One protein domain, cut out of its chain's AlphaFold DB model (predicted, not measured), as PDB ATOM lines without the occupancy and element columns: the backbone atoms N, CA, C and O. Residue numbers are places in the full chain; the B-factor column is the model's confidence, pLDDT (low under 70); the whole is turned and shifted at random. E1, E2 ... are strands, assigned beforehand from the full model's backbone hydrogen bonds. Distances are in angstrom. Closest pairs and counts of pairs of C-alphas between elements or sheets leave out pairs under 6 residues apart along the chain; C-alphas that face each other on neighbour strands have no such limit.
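AT A GLANCE: This is residues 2 to 23 and 83 to 145 of the 145 residues of an uncharacterized protein of Verrucomicrobia bacterium (UniProt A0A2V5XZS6). Two strongly twisted sheets make a sandwich, two sheets face to face: the larger is a meander, E3 E4 E5 E6, each strand the antiparallel neighbour of the one before, and the smaller is E2 E1 E7. They come close where E7 runs by E3 and E4, and open out between E2 and E6. The printed part has 85 residues and seven named strands, E1 to E7 along the chain, with no named helix; its class is all strand, and the smaller sheet is mixed. The whole is compact, with a radius of gyration of the C-alphas of 12.4 A, and flat, spanning 39 by 32 by 17 A.

HOW THE PARTS SIT: Start at the hairpin of E1, residues 2 to 8, and E2, residues 14 to 19, where N 5 and O 17 are 2.9 A apart, within hydrogen-bond range. Beside E1 find E7, residues 135 to 142, parallel at 26 degrees, with N 6 and O 139 2.8 A apart. After the cut, E3, residues 93 to 98, forms a hairpin with E4, residues 104 to 109; look at N 97 and O 106, 2.9 A. E4 and E5, residues 114 to 119, are a hairpin with N 107 and O 116 at 2.9 A. E5 and E6, residues 124 to 130, are another, with N 115 and O 129 at 2.8 A. Between the sheets, the closest C-alphas of E3 and E7 are those of Glu 94 and Trp 136, 5.2 A. E2 and E6 are apart.

IN THESE COORDINATES: Find C-alpha 2 at (-43.166, -22.118, 2.459); from there E1 runs 19.4 A. E6 measures 17.9 A. E7 runs 20.1 A to C-alpha 142 at (-43.742, -35.791, -12.589).

THE WHOLE: Residues 24 to 82 are not printed, and C-alphas 23 and 83 are 30.0 A apart. The links printed whole are tight. Residues 2 to 23, 83 to 93 and 143 to 145 have pLDDT under 70.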
ATOM      1  N   LEU A   2     -43.013 -22.006   3.910       57.56
ATOM      2  CA  LEU A   2     -43.166 -22.118   2.459       57.56
ATOM      3  C   LEU A   2     -42.874 -23.560   2.031       57.56
ATOM      4  O   LEU A   2     -41.893 -24.159   2.483       57.56
ATOM      5  N   PHE A   3     -43.739 -24.108   1.181       61.31
ATOM      6  CA  PHE A   3     -43.553 -25.414   0.557       61.31
ATOM      7  C   PHE A   3     -43.151 -25.203  -0.898       61.31
ATOM      8  O   PHE A   3     -43.686 -24.338  -1.593       61.31
ATOM      9  N   PHE A   4     -42.198 -25.995  -1.371       63.16
ATOM     10  CA  PHE A   4     -41.715 -25.916  -2.740       63.16
ATOM     11  C   PHE A   4     -42.069 -27.188  -3.495       63.16
ATOM     12  O   PHE A   4     -41.860 -28.306  -3.022       63.16
ATOM     13  N   GLN A   5     -42.577 -27.016  -4.710       67.94
ATOM     14  CA  GLN A   5     -42.828 -28.115  -5.626       67.94
ATOM     15  C   GLN A   5     -41.801 -28.069  -6.747       67.94
ATOM     16  O   GLN A   5     -41.722 -27.109  -7.517       67.94
ATOM     17  N   VAL A   6     -41.025 -29.139  -6.857       68.31
ATOM     18  CA  VAL A   6     -40.167 -29.398  -8.006       68.31
ATOM     19  C   VAL A   6     -40.986 -30.191  -9.012       68.31
ATOM     20  O   VAL A   6     -41.345 -31.340  -8.776       68.31
ATOM     21  N   THR A   7     -41.277 -29.583 -10.154       65.12
ATOM     22  CA  THR A   7     -41.848 -30.291 -11.302       65.12
ATOM     23  C   THR A   7     -40.717 -30.670 -12.242       65.12
ATOM     24  O   THR A   7     -39.984 -29.796 -12.714       65.12
ATOM     25  N   GLN A   8     -40.562 -31.961 -12.523       60.50
ATOM     26  CA  GLN A   8     -39.609 -32.439 -13.520       60.50
ATOM     27  C   GLN A   8     -40.356 -32.744 -14.824       60.50
ATOM     28  O   GLN A   8     -41.335 -33.496 -14.833       60.50
ATOM     29  N   ASN A   9     -39.916 -32.141 -15.931       54.00
ATOM     30  CA  ASN A   9     -40.432 -32.492 -17.253       54.00
ATOM     31  C   ASN A   9     -39.740 -33.759 -17.796       54.00
ATOM     32  O   ASN A   9     -38.683 -34.162 -17.316       54.00
ATOM     33  N   GLN A  10     -40.287 -34.357 -18.858       51.88
ATOM     34  CA  GLN A  10     -39.754 -35.595 -19.459       51.88
ATOM     35  C   GLN A  10     -38.330 -35.471 -20.036       51.88
ATOM     36  O   GLN A  10     -37.711 -36.474 -20.374       51.88
ATOM     37  N   ARG A  11     -37.797 -34.249 -20.156       49.84
ATOM     38  CA  ARG A  11     -36.423 -33.975 -20.609       49.84
ATOM     39  C   ARG A  11     -35.448 -33.780 -19.438       49.84
ATOM     40  O   ARG A  11     -34.283 -33.482 -19.668       49.84
ATOM     41  N   GLY A  12     -35.912 -33.934 -18.195       56.38
ATOM     42  CA  GLY A  12     -35.119 -33.713 -16.988       56.38
ATOM     43  C   GLY A  12     -34.955 -32.241 -16.601       56.38
ATOM     44  O   GLY A  12     -34.207 -31.946 -15.667       56.38
ATOM     45  N   ASN A  13     -35.647 -31.312 -17.274       59.00
ATOM     46  CA  ASN A  13     -35.652 -29.913 -16.862       59.00
ATOM     47  C   ASN A  13     -36.523 -29.759 -15.621       59.00
ATOM     48  O   ASN A  13     -37.644 -30.271 -15.547       59.00
ATOM     49  N   LEU A  14     -35.988 -29.013 -14.665       65.19
ATOM     50  CA  LEU A  14     -36.612 -28.766 -13.380       65.19
ATOM     51  C   LEU A  14     -37.286 -27.405 -13.402       65.19
ATOM     52  O   LEU A  14     -36.675 -26.409 -13.789       65.19
ATOM     53  N   ARG A  15     -38.534 -27.368 -12.951       66.81
ATOM     54  CA  ARG A  15     -39.267 -26.139 -12.684       66.81
ATOM     55  C   ARG A  15     -39.641 -26.114 -11.211       66.81
ATOM     56  O   ARG A  15     -40.318 -27.018 -10.731       66.81
ATOM     57  N   LEU A  16     -39.162 -25.101 -10.502       66.25
ATOM     58  CA  LEU A  16     -39.515 -24.856  -9.109       66.25
ATOM     59  C   LEU A  16     -40.715 -23.923  -9.061       66.25
ATOM     60  O   LEU A  16     -40.668 -22.826  -9.614       66.25
ATOM     61  N   ASN A  17     -41.766 -24.374  -8.391       67.12
ATOM     62  CA  ASN A  17     -42.952 -23.584  -8.119       67.12
ATOM     63  C   ASN A  17     -43.046 -23.376  -6.604       67.12
ATOM     64  O   ASN A  17     -42.894 -24.323  -5.828       67.12
ATOM     65  N   ASN A  18     -43.283 -22.132  -6.192       59.94
ATOM     66  CA  ASN A  18     -43.637 -21.825  -4.813       59.94
ATOM     67  C   ASN A  18     -45.092 -22.250  -4.598       59.94
ATOM     68  O   ASN A  18     -45.967 -21.819  -5.353       59.94
ATOM     69  N   VAL A  19     -45.343 -23.107  -3.614       56.47
ATOM     70  CA  VAL A  19     -46.692 -23.553  -3.266       56.47
ATOM     71  C   VAL A  19     -46.958 -23.094  -1.841       56.47
ATOM     72  O   VAL A  19     -46.506 -23.681  -0.859       56.47
ATOM     73  N   SER A  20     -47.663 -21.976  -1.714       42.62
ATOM     74  CA  SER A  20     -48.152 -21.518  -0.421       42.62
ATOM     75  C   SER A  20     -49.261 -22.463   0.041       42.62
ATOM     76  O   SER A  20     -50.329 -22.480  -0.560       42.62
ATOM     77  N   SER A  21     -48.960 -23.225   1.099       43.03
ATOM     78  CA  SER A  21     -49.850 -24.089   1.892       43.03
ATOM     79  C   SER A  21     -50.598 -25.204   1.146       43.03
ATOM     80  O   SER A  21     -51.505 -24.958   0.363       43.03
ATOM     81  N   GLU A  22     -50.282 -26.440   1.555       42.62
ATOM     82  CA  GLU A  22     -51.176 -27.606   1.485       42.62
ATOM     83  C   GLU A  22     -51.274 -28.299   0.118       42.62
ATOM     84  O   GLU A  22     -52.319 -28.383  -0.518       42.62
ATOM     85  N   PHE A  23     -50.151 -28.873  -0.321       40.72
ATOM     86  CA  PHE A  23     -50.137 -29.827  -1.425       40.72
ATOM     87  C   PHE A  23     -49.931 -31.247  -0.878       40.72
ATOM     88  O   PHE A  23     -48.859 -31.573  -0.371       40.72
ATOM     89  N   TRP A  83     -24.252 -43.787   4.555       36.53
ATOM     90  CA  TRP A  83     -23.561 -42.673   3.925       36.53
ATOM     91  C   TRP A  83     -23.324 -41.595   4.981       36.53
ATOM     92  O   TRP A  83     -24.252 -40.916   5.404       36.53
ATOM     93  N   ARG A  84     -22.080 -41.463   5.449       38.44
ATOM     94  CA  ARG A  84     -21.645 -40.354   6.303       38.44
ATOM     95  C   ARG A  84     -20.919 -39.340   5.433       38.44
ATOM     96  O   ARG A  84     -19.695 -39.292   5.428       38.44
ATOM     97  N   ARG A  85     -21.673 -38.554   4.667       49.72
ATOM     98  CA  ARG A  85     -21.166 -37.274   4.172       49.72
ATOM     99  C   ARG A  85     -21.781 -36.207   5.063       49.72
ATOM    100  O   ARG A  85     -22.998 -36.093   5.130       49.72
ATOM    101  N   GLN A  86     -20.938 -35.536   5.836       50.88
ATOM    102  CA  GLN A  86     -21.367 -34.467   6.727       50.88
ATOM    103  C   GLN A  86     -21.534 -33.211   5.872       50.88
ATOM    104  O   GLN A  86     -20.592 -32.807   5.191       50.88
ATOM    105  N   PHE A  87     -22.744 -32.658   5.838       54.16
ATOM    106  CA  PHE A  87     -22.977 -31.361   5.213       54.16
ATOM    107  C   PHE A  87     -22.385 -30.261   6.112       54.16
ATOM    108  O   PHE A  87     -22.355 -30.445   7.335       54.16
ATOM    109  N   PRO A  88     -21.874 -29.156   5.536       49.12
ATOM    110  CA  PRO A  88     -21.468 -27.987   6.310       49.12
ATOM    111  C   PRO A  88     -22.595 -27.558   7.253       49.12
ATOM    112  O   PRO A  88     -23.764 -27.649   6.888       49.12
ATOM    113  N   SER A  89     -22.255 -27.080   8.450       50.28
ATOM    114  CA  SER A  89     -23.224 -26.682   9.488       50.28
ATOM    115  C   SER A  89     -24.190 -25.572   9.061       50.28
ATOM    116  O   SER A  89     -25.211 -25.376   9.705       50.28
ATOM    117  N   GLU A  90     -23.875 -24.863   7.980       51.84
ATOM    118  CA  GLU A  90     -24.719 -23.832   7.363       51.84
ATOM    119  C   GLU A  90     -25.933 -24.418   6.621       51.84
ATOM    120  O   GLU A  90     -26.869 -23.700   6.268       51.84
ATOM    121  N   ILE A  91     -25.937 -25.732   6.390       58.47
ATOM    122  CA  ILE A  91     -27.022 -26.463   5.751       58.47
ATOM    123  C   ILE A  91     -27.853 -27.128   6.849       58.47
ATOM    124  O   ILE A  91     -27.423 -28.107   7.459       58.47
ATOM    125  N   ALA A  92     -29.052 -26.601   7.088       63.66
ATOM    126  CA  ALA A  92     -30.076 -27.242   7.908       63.66
ATOM    127  C   ALA A  92     -31.067 -27.954   6.972       63.66
ATOM    128  O   ALA A  92     -31.959 -27.293   6.436       63.66
ATOM    129  N   PRO A  93     -30.874 -29.256   6.677       66.31
ATOM    130  CA  PRO A  93     -31.796 -29.984   5.822       66.31
ATOM    131  C   PRO A  93     -33.093 -30.245   6.591       66.31
ATOM    132  O   PRO A  93     -33.086 -30.984   7.575       66.31
ATOM    133  N   GLU A  94     -34.188 -29.646   6.132       76.62
ATOM    134  CA  GLU A  94     -35.515 -29.815   6.741       76.62
ATOM    135  C   GLU A  94     -36.246 -31.018   6.126       76.62
ATOM    136  O   GLU A  94     -36.753 -31.889   6.835       76.62
ATOM    137  N   GLU A  95     -36.219 -31.131   4.794       78.56
ATOM    138  CA  GLU A  95     -36.842 -32.233   4.059       78.56
ATOM    139  C   GLU A  95     -36.000 -32.666   2.848       78.56
ATOM    140  O   GLU A  95     -35.201 -31.902   2.293       78.56
ATOM    141  N   ILE A  96     -36.182 -33.926   2.441       84.62
ATOM    142  CA  ILE A  96     -35.583 -34.503   1.240       84.62
ATOM    143  C   ILE A  96     -36.649 -35.174   0.373       84.62
ATOM    144  O   ILE A  96     -37.548 -35.837   0.886       84.62
ATOM    145  N   ALA A  97     -36.500 -35.074  -0.944       85.06
ATOM    146  CA  ALA A  97     -37.363 -35.754  -1.902       85.06
ATOM    147  C   ALA A  97     -36.538 -36.463  -2.975       85.06
ATOM    148  O   ALA A  97     -35.507 -35.964  -3.430       85.06
ATOM    149  N   LEU A  98     -36.987 -37.646  -3.381       84.38
ATOM    150  CA  LEU A  98     -36.376 -38.399  -4.469       84.38
ATOM    151  C   LEU A  98     -37.070 -38.080  -5.783       84.38
ATOM    152  O   LEU A  98     -38.280 -37.877  -5.836       84.38
ATOM    153  N   ASP A  99     -36.284 -38.083  -6.850       84.00
ATOM    154  CA  ASP A  99     -36.829 -38.140  -8.194       84.00
ATOM    155  C   ASP A  99     -37.568 -39.465  -8.438       84.00
ATOM    156  O   ASP A  99     -37.197 -40.497  -7.872       84.00
ATOM    157  N   HIS A 100     -38.548 -39.467  -9.343       78.44
ATOM    158  CA  HIS A 100     -39.332 -40.663  -9.691       78.44
ATOM    159  C   HIS A 100     -38.451 -41.800 -10.219       78.44
ATOM    160  O   HIS A 100     -38.705 -42.971  -9.950       78.44
ATOM    161  N   GLY A 101     -37.361 -41.461 -10.913       77.50
ATOM    162  CA  GLY A 101     -36.365 -42.429 -11.378       77.50
ATOM    163  C   GLY A 101     -35.328 -42.851 -10.327       77.50
ATOM    164  O   GLY A 101     -34.406 -43.592 -10.662       77.50
ATOM    165  N   GLY A 102     -35.392 -42.335  -9.093       80.88
ATOM    166  CA  GLY A 102     -34.434 -42.633  -8.020       80.88
ATOM    167  C   GLY A 102     -32.984 -42.234  -8.328       80.88
ATOM    168  O   GLY A 102     -32.055 -42.722  -7.687       80.88
ATOM    169  N   SER A 103     -32.769 -41.384  -9.337       85.81
ATOM    170  CA  SER A 103     -31.433 -40.981  -9.793       85.81
ATOM    171  C   SER A 103     -30.936 -39.711  -9.103       85.81
ATOM    172  O   SER A 103     -29.743 -39.576  -8.835       85.81
ATOM    173  N   LYS A 104     -31.857 -38.802  -8.768       85.94
ATOM    174  CA  LYS A 104     -31.571 -37.521  -8.124       85.94
ATOM    175  C   LYS A 104     -32.261 -37.442  -6.765       85.94
ATOM    176  O   LYS A 104     -33.358 -37.966  -6.579       85.94
ATOM    177  N   LEU A 105     -31.602 -36.766  -5.836       86.56
ATOM    178  CA  LEU A 105     -32.090 -36.418  -4.511       86.56
ATOM    179  C   LEU A 105     -32.141 -34.894  -4.402       86.56
ATOM    180  O   LEU A 105     -31.162 -34.218  -4.712       86.56
ATOM    181  N   TYR A 106     -33.266 -34.372  -3.944       87.06
ATOM    182  CA  TYR A 106     -33.477 -32.960  -3.668       87.06
ATOM    183  C   TYR A 106     -33.468 -32.749  -2.162       87.06
ATOM    184  O   TYR A 106     -34.083 -33.525  -1.433       87.06
ATOM    185  N   ILE A 107     -32.760 -31.725  -1.699       86.06
ATOM    186  CA  ILE A 107     -32.616 -31.403  -0.278       86.06
ATOM    187  C   ILE A 107     -33.018 -29.946  -0.092       86.06
ATOM    188  O   ILE A 107     -32.426 -29.075  -0.726       86.06
ATOM    189  N   ALA A 108     -34.013 -29.690   0.752       85.31
ATOM    190  CA  ALA A 108     -34.418 -28.346   1.145       85.31
ATOM    191  C   ALA A 108     -33.538 -27.862   2.305       85.31
ATOM    192  O   ALA A 108     -33.621 -28.390   3.415       85.31
ATOM    193  N   ASN A 109     -32.681 -26.874   2.042       85.00
ATOM    194  CA  ASN A 109     -31.751 -26.332   3.025       85.00
ATOM    195  C   ASN A 109     -32.347 -25.063   3.650       85.00
ATOM    196  O   ASN A 109     -32.166 -23.955   3.136       85.00
ATOM    197  N   GLY A 110     -33.034 -25.223   4.782       77.19
ATOM    198  CA  GLY A 110     -33.751 -24.150   5.473       77.19
ATOM    199  C   GLY A 110     -32.858 -22.963   5.845       77.19
ATOM    200  O   GLY A 110     -33.214 -21.822   5.585       77.19
ATOM    201  N   ALA A 111     -31.668 -23.228   6.393       76.25
ATOM    202  CA  ALA A 111     -30.741 -22.182   6.840       76.25
ATOM    203  C   ALA A 111     -29.979 -21.479   5.698       76.25
ATOM    204  O   ALA A 111     -29.540 -20.345   5.859       76.25
ATOM    205  N   SER A 112     -29.813 -22.144   4.548       78.62
ATOM    206  CA  SER A 112     -29.064 -21.620   3.390       78.62
ATOM    207  C   SER A 112     -29.967 -21.028   2.293       78.62
ATOM    208  O   SER A 112     -29.458 -20.505   1.289       78.62
ATOM    209  N   ASN A 113     -31.293 -21.085   2.475       83.69
ATOM    210  CA  ASN A 113     -32.301 -20.559   1.547       83.69
ATOM    211  C   ASN A 113     -32.183 -21.127   0.117       83.69
ATOM    212  O   ASN A 113     -32.455 -20.454  -0.887       83.69
ATOM    213  N   ASP A 114     -31.719 -22.373   0.011       83.38
ATOM    214  CA  ASP A 114     -31.511 -23.074  -1.250       83.38
ATOM    215  C   ASP A 114     -31.980 -24.530  -1.222       83.38
ATOM    216  O   ASP A 114     -32.216 -25.134  -0.179       83.38
ATOM    217  N   VAL A 115     -32.140 -25.089  -2.418       87.25
ATOM    218  CA  VAL A 115     -32.401 -26.504  -2.652       87.25
ATOM    219  C   VAL A 115     -31.192 -27.109  -3.351       87.25
ATOM    220  O   VAL A 115     -30.835 -26.694  -4.458       87.25
ATOM    221  N   SER A 116     -30.575 -28.114  -2.737       86.50
ATOM    222  CA  SER A 116     -29.485 -28.877  -3.352       86.50
ATOM    223  C   SER A 116     -30.039 -30.035  -4.181       86.50
ATOM    224  O   SER A 116     -30.907 -30.781  -3.732       86.50
ATOM    225  N   VAL A 117     -29.496 -30.215  -5.383       89.88
ATOM    226  CA  VAL A 117     -29.779 -31.337  -6.286       89.88
ATOM    227  C   VAL A 117     -28.566 -32.253  -6.294       89.88
ATOM    228  O   VAL A 117     -27.494 -31.867  -6.754       89.88
ATOM    229  N   VAL A 118     -28.721 -33.478  -5.810       88.06
ATOM    230  CA  VAL A 118     -27.644 -34.461  -5.657       88.06
ATOM    231  C   VAL A 118     -27.889 -35.641  -6.587       88.06
ATOM    232  O   VAL A 118     -28.965 -36.228  -6.579       88.06
ATOM    233  N   ASP A 119     -26.887 -36.025  -7.374       86.94
ATOM    234  CA  ASP A 119     -26.916 -37.284  -8.121       86.94
ATOM    235  C   ASP A 119     -26.536 -38.445  -7.203       86.94
ATOM    236  O   ASP A 119     -25.462 -38.450  -6.596       86.94
ATOM    237  N   LEU A 120     -27.394 -39.456  -7.117       84.81
ATOM    238  CA  LEU A 120     -27.180 -40.605  -6.239       84.81
ATOM    239  C   LEU A 120     -26.150 -41.593  -6.794       84.81
ATOM    240  O   LEU A 120     -25.534 -42.322  -6.010       84.81
ATOM    241  N   LYS A 121     -25.913 -41.599  -8.115       86.75
ATOM    242  CA  LYS A 121     -24.896 -42.466  -8.734       86.75
ATOM    243  C   LYS A 121     -23.487 -41.975  -8.419       86.75
ATOM    244  O   LYS A 121     -22.677 -42.725  -7.877       86.75
ATOM    245  N   SER A 122     -23.203 -40.712  -8.723       86.06
ATOM    246  CA  SER A 122     -21.898 -40.091  -8.473       86.06
ATOM    247  C   SER A 122     -21.734 -39.557  -7.048       86.06
ATOM    248  O   SER A 122     -20.608 -39.283  -6.633       86.06
ATOM    249  N   ARG A 123     -22.831 -39.429  -6.284       84.69
ATOM    250  CA  ARG A 123     -22.881 -38.837  -4.930       84.69
ATOM    251  C   ARG A 123     -22.330 -37.416  -4.897       84.69
ATOM    252  O   ARG A 123     -21.681 -37.016  -3.925       84.69
ATOM    253  N   LYS A 124     -22.559 -36.665  -5.969       81.94
ATOM    254  CA  LYS A 124     -22.144 -35.268  -6.102       81.94
ATOM    255  C   LYS A 124     -23.367 -34.365  -6.147       81.94
ATOM    256  O   LYS A 124     -24.384 -34.715  -6.742       81.94
ATOM    257  N   GLU A 125     -23.246 -33.207  -5.508       86.56
ATOM    258  CA  GLU A 125     -24.173 -32.099  -5.717       86.56
ATOM    259  C   GLU A 125     -23.989 -31.633  -7.166       86.56
ATOM    260  O   GLU A 125     -22.892 -31.252  -7.569       86.56
ATOM    261  N   LEU A 126     -25.040 -31.782  -7.967       87.69
ATOM    262  CA  LEU A 126     -25.080 -31.349  -9.358       87.69
ATOM    263  C   LEU A 126     -25.370 -29.857  -9.455       87.69
ATOM    264  O   LEU A 126     -24.858 -29.192 -10.350       87.69
ATOM    265  N   ASN A 127     -26.254 -29.359  -8.589       87.31
ATOM    266  CA  ASN A 127     -26.698 -27.977  -8.630       87.31
ATOM    267  C   ASN A 127     -27.283 -27.536  -7.286       87.31
ATOM    268  O   ASN A 127     -27.715 -28.366  -6.485       87.31
ATOM    269  N   ARG A 128     -27.358 -26.223  -7.097       87.69
ATOM    270  CA  ARG A 128     -27.955 -25.561  -5.944       87.69
ATOM    271  C   ARG A 128     -28.835 -24.426  -6.430       87.69
ATOM    272  O   ARG A 128     -28.375 -23.546  -7.152       87.69
ATOM    273  N   ILE A 129     -30.102 -24.457  -6.048       87.06
ATOM    274  CA  ILE A 129     -31.102 -23.529  -6.561       87.06
ATOM    275  C   ILE A 129     -31.570 -22.634  -5.422       87.06
ATOM    276  O   ILE A 129     -32.068 -23.132  -4.418       87.06
ATOM    277  N   LYS A 130     -31.408 -21.315  -5.563       84.75
ATOM    278  CA  LYS A 130     -31.912 -20.345  -4.583       84.75
ATOM    279  C   LYS A 130     -33.432 -20.257  -4.703       84.75
ATOM    280  O   LYS A 130     -33.945 -20.021  -5.794       84.75
ATOM    281  N   VAL A 131     -34.131 -20.483  -3.594       80.25
ATOM    282  CA  VAL A 131     -35.605 -20.555  -3.557       80.25
ATOM    283  C   VAL A 131     -36.242 -19.503  -2.650       80.25
ATOM    284  O   VAL A 131     -37.448 -19.287  -2.733       80.25
ATOM    285  N   GLY A 132     -35.437 -18.811  -1.842       77.81
ATOM    286  CA  GLY A 132     -35.907 -17.820  -0.877       77.81
ATOM    287  C   GLY A 132     -35.913 -18.362   0.547       77.81
ATOM    288  O   GLY A 132     -35.343 -19.420   0.818       77.81
ATOM    289  N   ASP A 133     -36.512 -17.602   1.458       77.00
ATOM    290  CA  ASP A 133     -36.345 -17.818   2.893       77.00
ATOM    291  C   ASP A 133     -36.994 -19.106   3.398       77.00
ATOM    292  O   ASP A 133     -38.199 -19.322   3.245       77.00
ATOM    293  N   GLY A 134     -36.179 -19.935   4.054       70.88
ATOM    294  CA  GLY A 134     -36.613 -21.107   4.798       70.88
ATOM    295  C   GLY A 134     -37.427 -22.095   3.963       70.88
ATOM    296  O   GLY A 134     -38.625 -22.255   4.221       70.88
ATOM    297  N   PRO A 135     -36.816 -22.813   3.001       74.62
ATOM    298  CA  PRO A 135     -37.454 -23.983   2.421       74.62
ATOM    299  C   PRO A 135     -37.554 -25.089   3.471       74.62
ATOM    300  O   PRO A 135     -36.544 -25.620   3.926       74.62
ATOM    301  N   TRP A 136     -38.784 -25.407   3.875       72.81
ATOM    302  CA  TRP A 136     -39.050 -26.445   4.879       72.81
ATOM    303  C   TRP A 136     -39.555 -27.731   4.246       72.81
ATOM    304  O   TRP A 136     -39.197 -28.806   4.710       72.81
ATOM    305  N   GLY A 137     -40.379 -27.615   3.200       76.19
ATOM    306  CA  GLY A 137     -40.960 -28.773   2.539       76.19
ATOM    307  C   GLY A 137     -40.693 -28.819   1.044       76.19
ATOM    308  O   GLY A 137     -40.732 -27.783   0.370       76.19
ATOM    309  N   ILE A 138     -40.424 -30.016   0.528       80.50
ATOM    310  CA  ILE A 138     -40.128 -30.257  -0.883       80.50
ATOM    311  C   ILE A 138     -40.858 -31.494  -1.410       80.50
ATOM    312  O   ILE A 138     -40.705 -32.600  -0.899       80.50
ATOM    313  N   ALA A 139     -41.613 -31.312  -2.493       81.31
ATOM    314  CA  ALA A 139     -42.271 -32.397  -3.214       81.31
ATOM    315  C   ALA A 139     -41.785 -32.448  -4.664       81.31
ATOM    316  O   ALA A 139     -41.694 -31.416  -5.332       81.31
ATOM    317  N   VAL A 140     -41.494 -33.651  -5.162       80.38
ATOM    318  CA  VAL A 140     -41.149 -33.872  -6.571       80.38
ATOM    319  C   VAL A 140     -42.351 -34.474  -7.280       80.38
ATOM    320  O   VAL A 140     -42.781 -35.584  -6.964       80.38
ATOM    321  N   VAL A 141     -42.873 -33.756  -8.269       77.06
ATOM    322  CA  VAL A 141     -43.923 -34.267  -9.148       77.06
ATOM    323  C   VAL A 141     -43.387 -34.495 -10.552       77.06
ATOM    324  O   VAL A 141     -42.629 -33.691 -11.106       77.06
ATOM    325  N   THR A 142     -43.814 -35.597 -11.148       72.56
ATOM    326  CA  THR A 142     -43.742 -35.791 -12.589       72.56
ATOM    327  C   THR A 142     -44.824 -34.944 -13.235       72.56
ATOM    328  O   THR A 142     -45.981 -34.967 -12.821       72.56
ATOM    329  N   ALA A 143     -44.466 -34.181 -14.266       56.56
ATOM    330  CA  ALA A 143     -45.489 -33.664 -15.160       56.56
ATOM    331  C   ALA A 143     -46.091 -34.864 -15.910       56.56
ATOM    332  O   ALA A 143     -45.405 -35.490 -16.726       56.56
ATOM    333  N   ALA A 144     -47.340 -35.214 -15.589       52.06
ATOM    334  CA  ALA A 144     -48.111 -36.163 -16.381       52.06
ATOM    335  C   ALA A 144     -48.200 -35.653 -17.828       52.06
ATOM    336  O   ALA A 144     -48.224 -34.443 -18.070       52.06
ATOM    337  N   LYS A 145     -48.134 -36.595 -18.767       39.53
ATOM    338  CA  LYS A 145     -48.103 -36.329 -20.206       39.53
ATOM    339  C   LYS A 145     -49.443 -35.808 -20.707       39.53
ATOM    340  O   LYS A 145     -50.469 -36.337 -20.232       39.53
TER     341      LYS A 145